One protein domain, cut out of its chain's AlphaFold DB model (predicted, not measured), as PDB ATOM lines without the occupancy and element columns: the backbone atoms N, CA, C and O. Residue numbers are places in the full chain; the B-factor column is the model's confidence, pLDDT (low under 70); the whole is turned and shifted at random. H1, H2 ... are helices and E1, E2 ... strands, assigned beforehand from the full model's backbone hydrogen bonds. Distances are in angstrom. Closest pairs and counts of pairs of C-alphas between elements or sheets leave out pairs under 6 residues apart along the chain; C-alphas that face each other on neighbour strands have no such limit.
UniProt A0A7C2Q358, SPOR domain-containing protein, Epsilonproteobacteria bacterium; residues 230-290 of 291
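What this domain is: This is residues 230 to 290 of the 291 residues of the protein "SPOR domain-containing protein" of Epsilonproteobacteria bacterium (UniProt A0A7C2Q358). A two-stranded antiparallel hairpin, E1 and E2, runs through the middle of a small domain, with helix H2 by the last residues of E2, the short strand E3 packed on H2 and running crosswise near E2, and helix H1 by the first residue of E1, Tyr 246. E2 bends partway along, and the loop of the hairpin, residues 249 to 256, reaches out to one end of the domain. The printed part has 61 residues with two named helices and three named strands, in the order H1, E1, E2, H2, E3, and its class is mixed, helices and strands. The whole is compact, with a radius of gyration of the C-alphas of 11.8 A, and spans 31 by 27 by 18 A.

Where its parts are: E2, the longest strand, takes residues 257 to 264 and is 19.6 A long, from C-alpha 257 at (-20.474, -20.104, 16.876) to C-alpha 264 at (-38.036, -11.428, 16.829). E1 takes residues 246 to 248. H2, the longest helix, takes residues 267 to 280 and is 19.8 A long. H1 takes residues 233 to 241, is 11.9 A long and begins with C-alpha 233 at (-15.260, -5.608, 13.459). E3 takes residues 286 to 289, is 10.3 A long and ends with C-alpha 289 at (-36.680, -20.730, 14.915).

How they stand to each other: E1 and E2 are antiparallel neighbours and form a hairpin, with an angle of 141 degrees between their directions. C-alphas 246 and 261, which face each other, are 4.3 A apart. N 247 and O 260 are within hydrogen-bond range at 2.8 A, and so are N 260 and O 247 at 3.0 A. E2 bends by 56 degrees at residue 261. Between E2 and H2 the closest C-alphas are those of Tyr 264 and Ala 270, 5.7 A apart. Between H2 and E3 they are those of Leu 274 and Phe 286, at 6.9 A. E3 pairs with no named strand, but E2 and E3 are near each other, with 7 pairs of C-alphas within 10 A. Between H1 and E1 the closest C-alphas are those of Ile 239 and Tyr 246, at 7.3 A. H1 and H2 are only just apart, their closest C-alphas 8.1 A from each other. In H1 every O i to N i+4 pair is within hydrogen-bond range; in H2, 9 of 10 are.

The domain as a whole: The C-alphas farthest apart, those of Gln 241 and Pro 253, are 31.6 A from each other. The printed part has no cut. The links H1 to E1, E2 to H2 and H2 to E3 are tight, E1 to E2 is short, and no link is long. The mean pLDDT of the printed part is 95.2, and no printed residue is under 70.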
ATOM      1  N   VAL A 230     -14.234 -14.949  15.874       93.25
ATOM      2  CA  VAL A 230     -15.118 -13.766  15.759       93.25
ATOM      3  C   VAL A 230     -14.946 -13.205  14.334       93.25
ATOM      4  O   VAL A 230     -13.802 -13.152  13.876       93.25
ATOM      5  N   PRO A 231     -16.016 -12.832  13.604       94.50
ATOM      6  CA  PRO A 231     -15.890 -12.109  12.336       94.50
ATOM      7  C   PRO A 231     -15.257 -10.721  12.540       94.50
ATOM      8  O   PRO A 231     -15.113 -10.248  13.666       94.50
ATOM      9  N   SER A 232     -14.859 -10.059  11.451       96.12
ATOM     10  CA  SER A 232     -14.198  -8.752  11.530       96.12
ATOM     11  C   SER A 232     -15.106  -7.670  12.125       96.12
ATOM     12  O   SER A 232     -16.317  -7.670  11.899       96.12
ATOM     13  N   GLN A 233     -14.512  -6.702  12.831       96.12
ATOM     14  CA  GLN A 233     -15.260  -5.608  13.459       96.12
ATOM     15  C   GLN A 233     -16.118  -4.848  12.435       96.12
ATOM     16  O   GLN A 233     -17.310  -4.689  12.648       96.12
ATOM     17  N   ARG A 234     -15.575  -4.560  11.240       95.88
ATOM     18  CA  ARG A 234     -16.319  -3.948  10.118       95.88
ATOM     19  C   ARG A 234     -17.589  -4.702   9.700       95.88
ATOM     20  O   ARG A 234     -18.507  -4.080   9.171       95.88
ATOM     21  N   PHE A 235     -17.645  -6.023   9.874       95.94
ATOM     22  CA  PHE A 235     -18.862  -6.793   9.603       95.94
ATOM     23  C   PHE A 235     -19.903  -6.591  10.712       95.94
ATOM     24  O   PHE A 235     -21.080  -6.410  10.416       95.94
ATOM     25  N   LEU A 236     -19.464  -6.565  11.973       95.56
ATOM     26  CA  LEU A 236     -20.315  -6.321  13.139       95.56
ATOM     27  C   LEU A 236     -20.845  -4.880  13.179       95.56
ATOM     28  O   LEU A 236     -22.040  -4.680  13.385       95.56
ATOM     29  N   ASP A 237     -19.990  -3.900  12.880       96.12
ATOM     30  CA  ASP A 237     -20.356  -2.485  12.772       96.12
ATOM     31  C   ASP A 237     -21.424  -2.277  11.698       96.12
ATOM     32  O   ASP A 237     -22.375  -1.531  11.902       96.12
ATOM     33  N   ARG A 238     -21.331  -2.985  10.562       96.00
ATOM     34  CA  ARG A 238     -22.360  -2.910   9.518       96.00
ATOM     35  C   ARG A 238     -23.723  -3.381  10.032       96.00
ATOM     36  O   ARG A 238     -24.741  -2.822   9.630       96.00
ATOM     37  N   ILE A 239     -23.759  -4.392  10.903       96.25
ATOM     38  CA  ILE A 239     -25.005  -4.900  11.489       96.25
ATOM     39  C   ILE A 239     -25.612  -3.841  12.418       96.25
ATOM     40  O   ILE A 239     -26.766  -3.452  12.217       96.25
ATOM     41  N   SER A 240     -24.830  -3.304  13.359       95.44
ATOM     42  CA  SER A 240     -25.313  -2.296  14.314       95.44
ATOM     43  C   SER A 240     -25.681  -0.962  13.648       95.44
ATOM     44  O   SER A 240     -26.729  -0.402  13.960       95.44
ATOM     45  N   GLN A 241     -24.905  -0.495  12.663       95.69
ATOM     46  CA  GLN A 241     -25.196   0.714  11.873       95.69
ATOM     47  C   GLN A 241     -26.490   0.611  11.051       95.69
ATOM     48  O   GLN A 241     -27.106   1.629  10.752       95.69
ATOM     49  N   ASN A 242     -26.932  -0.602  10.697       95.31
ATOM     50  CA  ASN A 242     -28.230  -0.824  10.049       95.31
ATOM     51  C   ASN A 242     -29.382  -1.022  11.060       95.31
ATOM     52  O   ASN A 242     -30.479  -1.416  10.665       95.31
ATOM     53  N   GLY A 243     -29.150  -0.746  12.349       94.19
ATOM     54  CA  GLY A 243     -30.154  -0.836  13.412       94.19
ATOM     55  C   GLY A 243     -30.444  -2.261  13.893       94.19
ATOM     56  O   GLY A 243     -31.456  -2.484  14.554       94.19
ATOM     57  N   PHE A 244     -29.591  -3.236  13.565       95.56
ATOM     58  CA  PHE A 244     -29.787  -4.632  13.954       95.56
ATOM     59  C   PHE A 244     -28.987  -4.994  15.208       95.56
ATOM     60  O   PHE A 244     -27.773  -4.803  15.273       95.56
ATOM     61  N   ASN A 245     -29.663  -5.600  16.185       94.00
ATOM     62  CA  ASN A 245     -29.014  -6.232  17.331       94.00
ATOM     63  C   ASN A 245     -28.551  -7.640  16.950       94.00
ATOM     64  O   ASN A 245     -29.321  -8.405  16.367       94.00
ATOM     65  N   TYR A 246     -27.312  -7.995  17.298       95.00
ATOM     66  CA  TYR A 246     -26.759  -9.326  17.059       95.00
ATOM     67  C   TYR A 246     -26.284  -9.992  18.348       95.00
ATOM     68  O   TYR A 246     -25.843  -9.338  19.291       95.00
ATOM     69  N   THR A 247     -26.320 -11.322  18.360       94.56
ATOM     70  CA  THR A 247     -25.759 -12.157  19.424       94.56
ATOM     71  C   THR A 247     -25.009 -13.345  18.820       94.56
ATOM     72  O   THR A 247     -25.263 -13.757  17.685       94.56
ATOM     73  N   PHE A 248     -24.060 -13.903  19.570       95.19
ATOM     74  CA  PHE A 248     -23.411 -15.164  19.211       95.19
ATOM     75  C   PHE A 248     -24.025 -16.306  20.011       95.19
ATOM     76  O   PHE A 248     -24.219 -16.185  21.218       95.19
ATOM     77  N   THR A 249     -24.272 -17.443  19.363       93.81
ATOM     78  CA  THR A 249     -24.625 -18.670  20.082       93.81
ATOM     79  C   THR A 249     -23.409 -19.261  20.788       93.81
ATOM     80  O   THR A 249     -22.256 -18.998  20.426       93.81
ATOM     81  N   ASN A 250     -23.679 -20.174  21.720       92.50
ATOM     82  CA  ASN A 250     -22.682 -21.099  22.249       92.50
ATOM     83  C   ASN A 250     -21.954 -21.847  21.116       92.50
ATOM     84  O   ASN A 250     -22.471 -21.984  19.998       92.50
ATOM     85  N   LYS A 251     -20.739 -22.324  21.413       94.00
ATOM     86  CA  LYS A 251     -19.957 -23.151  20.486       94.00
ATOM     87  C   LYS A 251     -20.700 -24.467  20.224       94.00
ATOM     88  O   LYS A 251     -21.051 -25.184  21.155       94.00
ATOM     89  N   SER A 252     -20.906 -24.779  18.952       91.12
ATOM     90  CA  SER A 252     -21.289 -26.103  18.456       91.12
ATOM     91  C   SER A 252     -20.219 -27.147  18.826       91.12
ATOM     92  O   SER A 252     -19.056 -26.761  18.967       91.12
ATOM     93  N   PRO A 253     -20.537 -28.457  18.878       91.44
ATOM     94  CA  PRO A 253     -19.536 -29.521  19.034       91.44
ATOM     95  C   PRO A 253     -18.374 -29.454  18.028       91.44
ATOM     96  O   PRO A 253     -17.264 -29.866  18.338       91.44
ATOM     97  N   ARG A 254     -18.591 -28.867  16.841       91.94
ATOM     98  CA  ARG A 254     -17.544 -28.624  15.825       91.94
ATOM     99  C   ARG A 254     -16.706 -27.351  16.069       91.94
ATOM    100  O   ARG A 254     -15.937 -26.946  15.205       91.94
ATOM    101  N   GLY A 255     -16.899 -26.656  17.191       93.69
ATOM    102  CA  GLY A 255     -16.192 -25.421  17.561       93.69
ATOM    103  C   GLY A 255     -16.737 -24.116  16.958       93.69
ATOM    104  O   GLY A 255     -16.256 -23.041  17.318       93.69
ATOM    105  N   LEU A 256     -17.746 -24.162  16.076       95.19
ATOM    106  CA  LEU A 256     -18.329 -22.968  15.443       95.19
ATOM    107  C   LEU A 256     -19.350 -22.264  16.348       95.19
ATOM    108  O   LEU A 256     -20.160 -22.919  17.000       95.19
ATOM    109  N   ARG A 257     -19.391 -20.929  16.310       95.69
ATOM    110  CA  ARG A 257     -20.474 -20.104  16.876       95.69
ATOM    111  C   ARG A 257     -21.332 -19.544  15.749       95.69
ATOM    112  O   ARG A 257     -20.793 -19.039  14.763       95.69
ATOM    113  N   LYS A 258     -22.655 -19.600  15.885       95.94
ATOM    114  CA  LYS A 258     -23.579 -18.937  14.958       95.94
ATOM    115  C   LYS A 258     -23.687 -17.465  15.349       95.94
ATOM    116  O   LYS A 258     -23.756 -17.158  16.537       95.94
ATOM    117  N   LEU A 259     -23.705 -16.574  14.365       97.00
ATOM    118  CA  LEU A 259     -24.048 -15.166  14.556       97.00
ATOM    119  C   LEU A 259     -25.496 -14.975  14.113       97.00
ATOM    120  O   LEU A 259     -25.841 -15.283  12.966       97.00
ATOM    121  N   ILE A 260     -26.328 -14.509  15.037       96.38
ATOM    122  CA  ILE A 260     -27.771 -14.371  14.853       96.38
ATOM    123  C   ILE A 260     -28.217 -12.941  15.168       96.38
ATOM    124  O   ILE A 260     -27.717 -12.322  16.105       96.38
ATOM    125  N   ILE A 261     -29.151 -12.425  14.378       96.62
ATOM    126  CA  ILE A 261     -29.816 -11.132  14.563       96.62
ATOM    127  C   ILE A 261     -31.210 -11.383  15.148       96.62
ATOM    128  O   ILE A 261     -31.891 -12.318  14.718       96.62
ATOM    129  N   GLY A 262     -31.620 -10.572  16.124       93.56
ATOM    130  CA  GLY A 262     -32.886 -10.715  16.852       93.56
ATOM    131  C   GLY A 262     -32.716 -10.524  18.369       93.56
ATOM    132  O   GLY A 262     -31.691  -9.975  18.790       93.56
ATOM    133  N   PRO A 263     -33.668 -10.996  19.199       94.00
ATOM    134  CA  PRO A 263     -34.787 -11.879  18.839       94.00
ATOM    135  C   PRO A 263     -35.893 -11.178  18.041       94.00
ATOM    136  O   PRO A 263     -35.911  -9.961  17.938       94.00
ATOM    137  N   TYR A 264     -36.835 -11.937  17.492       95.00
ATOM    138  CA  TYR A 264     -38.036 -11.428  16.829       95.00
ATOM    139  C   TYR A 264     -39.271 -12.174  17.359       95.00
ATOM    140  O   TYR A 264     -39.221 -13.408  17.438       95.00
ATOM    141  N   PRO A 265     -40.373 -11.473  17.701       93.00
ATOM    142  CA  PRO A 265     -41.566 -12.099  18.274       93.00
ATOM    143  C   PRO A 265     -42.234 -13.054  17.280       93.00
ATOM    144  O   PRO A 265     -42.473 -14.214  17.603       93.00
ATOM    145  N   ASP A 266     -42.428 -12.597  16.039       94.75
ATOM    146  CA  ASP A 266     -43.138 -13.339  14.995       94.75
ATOM    147  C   ASP A 266     -42.257 -13.625  13.785       94.75
ATOM    148  O   ASP A 266     -41.485 -12.762  13.346       94.75
ATOM    149  N   ARG A 267     -42.507 -14.761  13.124       94.69
ATOM    150  CA  ARG A 267     -41.906 -15.107  11.828       94.69
ATOM    151  C   ARG A 267     -42.037 -13.974  10.803       94.69
ATOM    152  O   ARG A 267     -41.039 -13.571  10.212       94.69
ATOM    153  N   LYS A 268     -43.232 -13.384  10.668       95.81
ATOM    154  CA  LYS A 268     -43.502 -12.277   9.727       95.81
ATOM    155  C   LYS A 268     -42.671 -11.023  10.041       95.81
ATOM    156  O   LYS A 268     -42.376 -10.242   9.139       95.81
ATOM    157  N   SER A 269     -42.300 -10.797  11.306       95.50
ATOM    158  CA  SER A 269     -41.437  -9.674  11.706       95.50
ATOM    159  C   SER A 269     -39.971  -9.933  11.344       95.50
ATOM    160  O   SER A 269     -39.319  -9.062  10.761       95.50
ATOM    161  N   ALA A 270     -39.498 -11.162  11.570       96.50
ATOM    162  CA  ALA A 270     -38.170 -11.611  11.175       96.50
ATOM    163  C   ALA A 270     -38.000 -11.650   9.646       96.50
ATOM    164  O   ALA A 270     -36.952 -11.271   9.145       96.50
ATOM    165  N   GLU A 271     -39.029 -12.015   8.878       96.56
ATOM    166  CA  GLU A 271     -38.978 -12.018   7.406       96.56
ATOM    167  C   GLU A 271     -38.837 -10.611   6.809       96.56
ATOM    168  O   GLU A 271     -38.020 -10.402   5.910       96.56
ATOM    169  N   ARG A 272     -39.539  -9.609   7.361       96.62
ATOM    170  CA  ARG A 272     -39.350  -8.198   6.963       96.62
ATOM    171  C   ARG A 272     -37.930  -7.702   7.247       96.62
ATOM    172  O   ARG A 272     -37.386  -6.908   6.479       96.62
ATOM    173  N   ALA A 273     -37.325  -8.156   8.343       96.31
ATOM    174  CA  ALA A 273     -35.929  -7.863   8.648       96.31
ATOM    175  C   ALA A 273     -34.956  -8.668   7.765       96.31
ATOM    176  O   ALA A 273     -33.941  -8.121   7.338       96.31
ATOM    177  N   LEU A 274     -35.282  -9.917   7.418       97.06
ATOM    178  CA  LEU A 274     -34.459 -10.807   6.597       97.06
ATOM    179  C   LEU A 274     -34.155 -10.211   5.222       97.06
ATOM    180  O   LEU A 274     -33.011 -10.297   4.790       97.06
ATOM    181  N   VAL A 275     -35.126  -9.563   4.567       97.31
ATOM    182  CA  VAL A 275     -34.897  -8.851   3.292       97.31
ATOM    183  C   VAL A 275     -33.785  -7.807   3.459       97.31
ATOM    184  O   VAL A 275     -32.743  -7.889   2.812       97.31
ATOM    185  N   LYS A 276     -33.933  -6.903   4.437       96.31
ATOM    186  CA  LYS A 276     -32.939  -5.858   4.741       96.31
ATOM    187  C   LYS A 276     -31.566  -6.436   5.111       96.31
ATOM    188  O   LYS A 276     -30.543  -5.882   4.714       96.31
ATOM    189  N   VAL A 277     -31.529  -7.541   5.861       97.12
ATOM    190  CA  VAL A 277     -30.286  -8.234   6.236       97.12
ATOM    191  C   VAL A 277     -29.621  -8.876   5.012       97.12
ATOM    192  O   VAL A 277     -28.402  -8.765   4.870       97.12
ATOM    193  N   LYS A 278     -30.386  -9.491   4.103       97.19
ATOM    194  CA  LYS A 278     -29.854 -10.090   2.868       97.19
ATOM    195  C   LYS A 278     -29.257  -9.045   1.930       97.19
ATOM    196  O   LYS A 278     -28.170  -9.272   1.401       97.19
ATOM    197  N   ASP A 279     -29.915  -7.900   1.790       97.00
ATOM    198  CA  ASP A 279     -29.467  -6.835   0.891       97.00
ATOM    199  C   ASP A 279     -28.247  -6.083   1.439       97.00
ATOM    200  O   ASP A 279     -27.315  -5.776   0.695       97.00
ATOM    201  N   ARG A 280     -28.237  -5.784   2.747       95.56
ATOM    202  CA  ARG A 280     -27.258  -4.862   3.351       95.56
ATOM    203  C   ARG A 280     -26.127  -5.553   4.109       95.56
ATOM    204  O   ARG A 280     -25.014  -5.029   4.148       95.56
ATOM    205  N   ILE A 281     -26.383  -6.709   4.721       95.44
ATOM    206  CA  ILE A 281     -25.421  -7.403   5.592       95.44
ATOM    207  C   ILE A 281     -24.801  -8.600   4.877       95.44
ATOM    208  O   ILE A 281     -23.596  -8.596   4.614       95.44
ATOM    209  N   ASN A 282     -25.607  -9.622   4.581       96.00
ATOM    210  CA  ASN A 282     -25.158 -10.864   3.962       96.00
ATOM    211  C   ASN A 282     -26.306 -11.576   3.225       96.00
ATOM    212  O   ASN A 282     -27.254 -12.044   3.853       96.00
ATOM    213  N   LYS A 283     -26.156 -11.758   1.907       96.31
ATOM    214  CA  LYS A 283     -27.122 -12.437   1.025       96.31
ATOM    215  C   LYS A 283     -27.461 -13.875   1.441       96.31
ATOM    216  O   LYS A 283     -28.562 -14.328   1.138       96.31
ATOM    217  N   SER A 284     -26.552 -14.576   2.130       95.94
ATOM    218  CA  SER A 284     -26.775 -15.942   2.636       95.94
ATOM    219  C   SER A 284     -27.422 -16.007   4.025       95.94
ATOM    220  O   SER A 284     -27.472 -17.079   4.626       95.94
ATOM    221  N   ALA A 285     -27.930 -14.886   4.548       97.25
ATOM    222  CA  ALA A 285     -28.714 -14.882   5.776       97.25
ATOM    223  C   ALA A 285     -30.039 -15.648   5.618       97.25
ATOM    224  O   ALA A 285     -30.675 -15.604   4.560       97.25
ATOM    225  N   PHE A 286     -30.472 -16.322   6.687       97.31
ATOM    226  CA  PHE A 286     -31.698 -17.124   6.712       97.31
ATOM    227  C   PHE A 286     -32.404 -17.081   8.074       97.31
ATOM    228  O   PHE A 286     -31.788 -16.800   9.104       97.31
ATOM    229  N   LEU A 287     -33.711 -17.356   8.071       96.69
ATOM    230  CA  LEU A 287     -34.544 -17.439   9.271       96.69
ATOM    231  C   LEU A 287     -34.216 -18.703  10.086       96.69
ATOM    232  O   LEU A 287     -34.075 -19.786   9.521       96.69
ATOM    233  N   VAL A 288     -34.160 -18.576  11.410       96.12
ATOM    234  CA  VAL A 288     -34.023 -19.680  12.368       96.12
ATOM    235  C   VAL A 288     -35.090 -19.533  13.450       96.12
ATOM    236  O   VAL A 288     -35.233 -18.459  14.027       96.12
ATOM    237  N   ASP A 289     -35.813 -20.613  13.737       94.44
ATOM    238  CA  ASP A 289     -36.680 -20.730  14.915       94.44
ATOM    239  C   ASP A 289     -35.889 -21.393  16.057       94.44
ATOM    240  O   ASP A 289     -35.126 -22.337  15.833       94.44
ATOM    241  N   LYS A 290     -36.034 -20.861  17.270       86.12
ATOM    242  CA  LYS A 290     -35.396 -21.326  18.503       86.12
ATOM    243  C   LYS A 290     -36.497 -21.681  19.505       86.12
ATOM    244  O   LYS A 290     -36.806 -20.906  20.413       86.12
TER     245      LYS A 290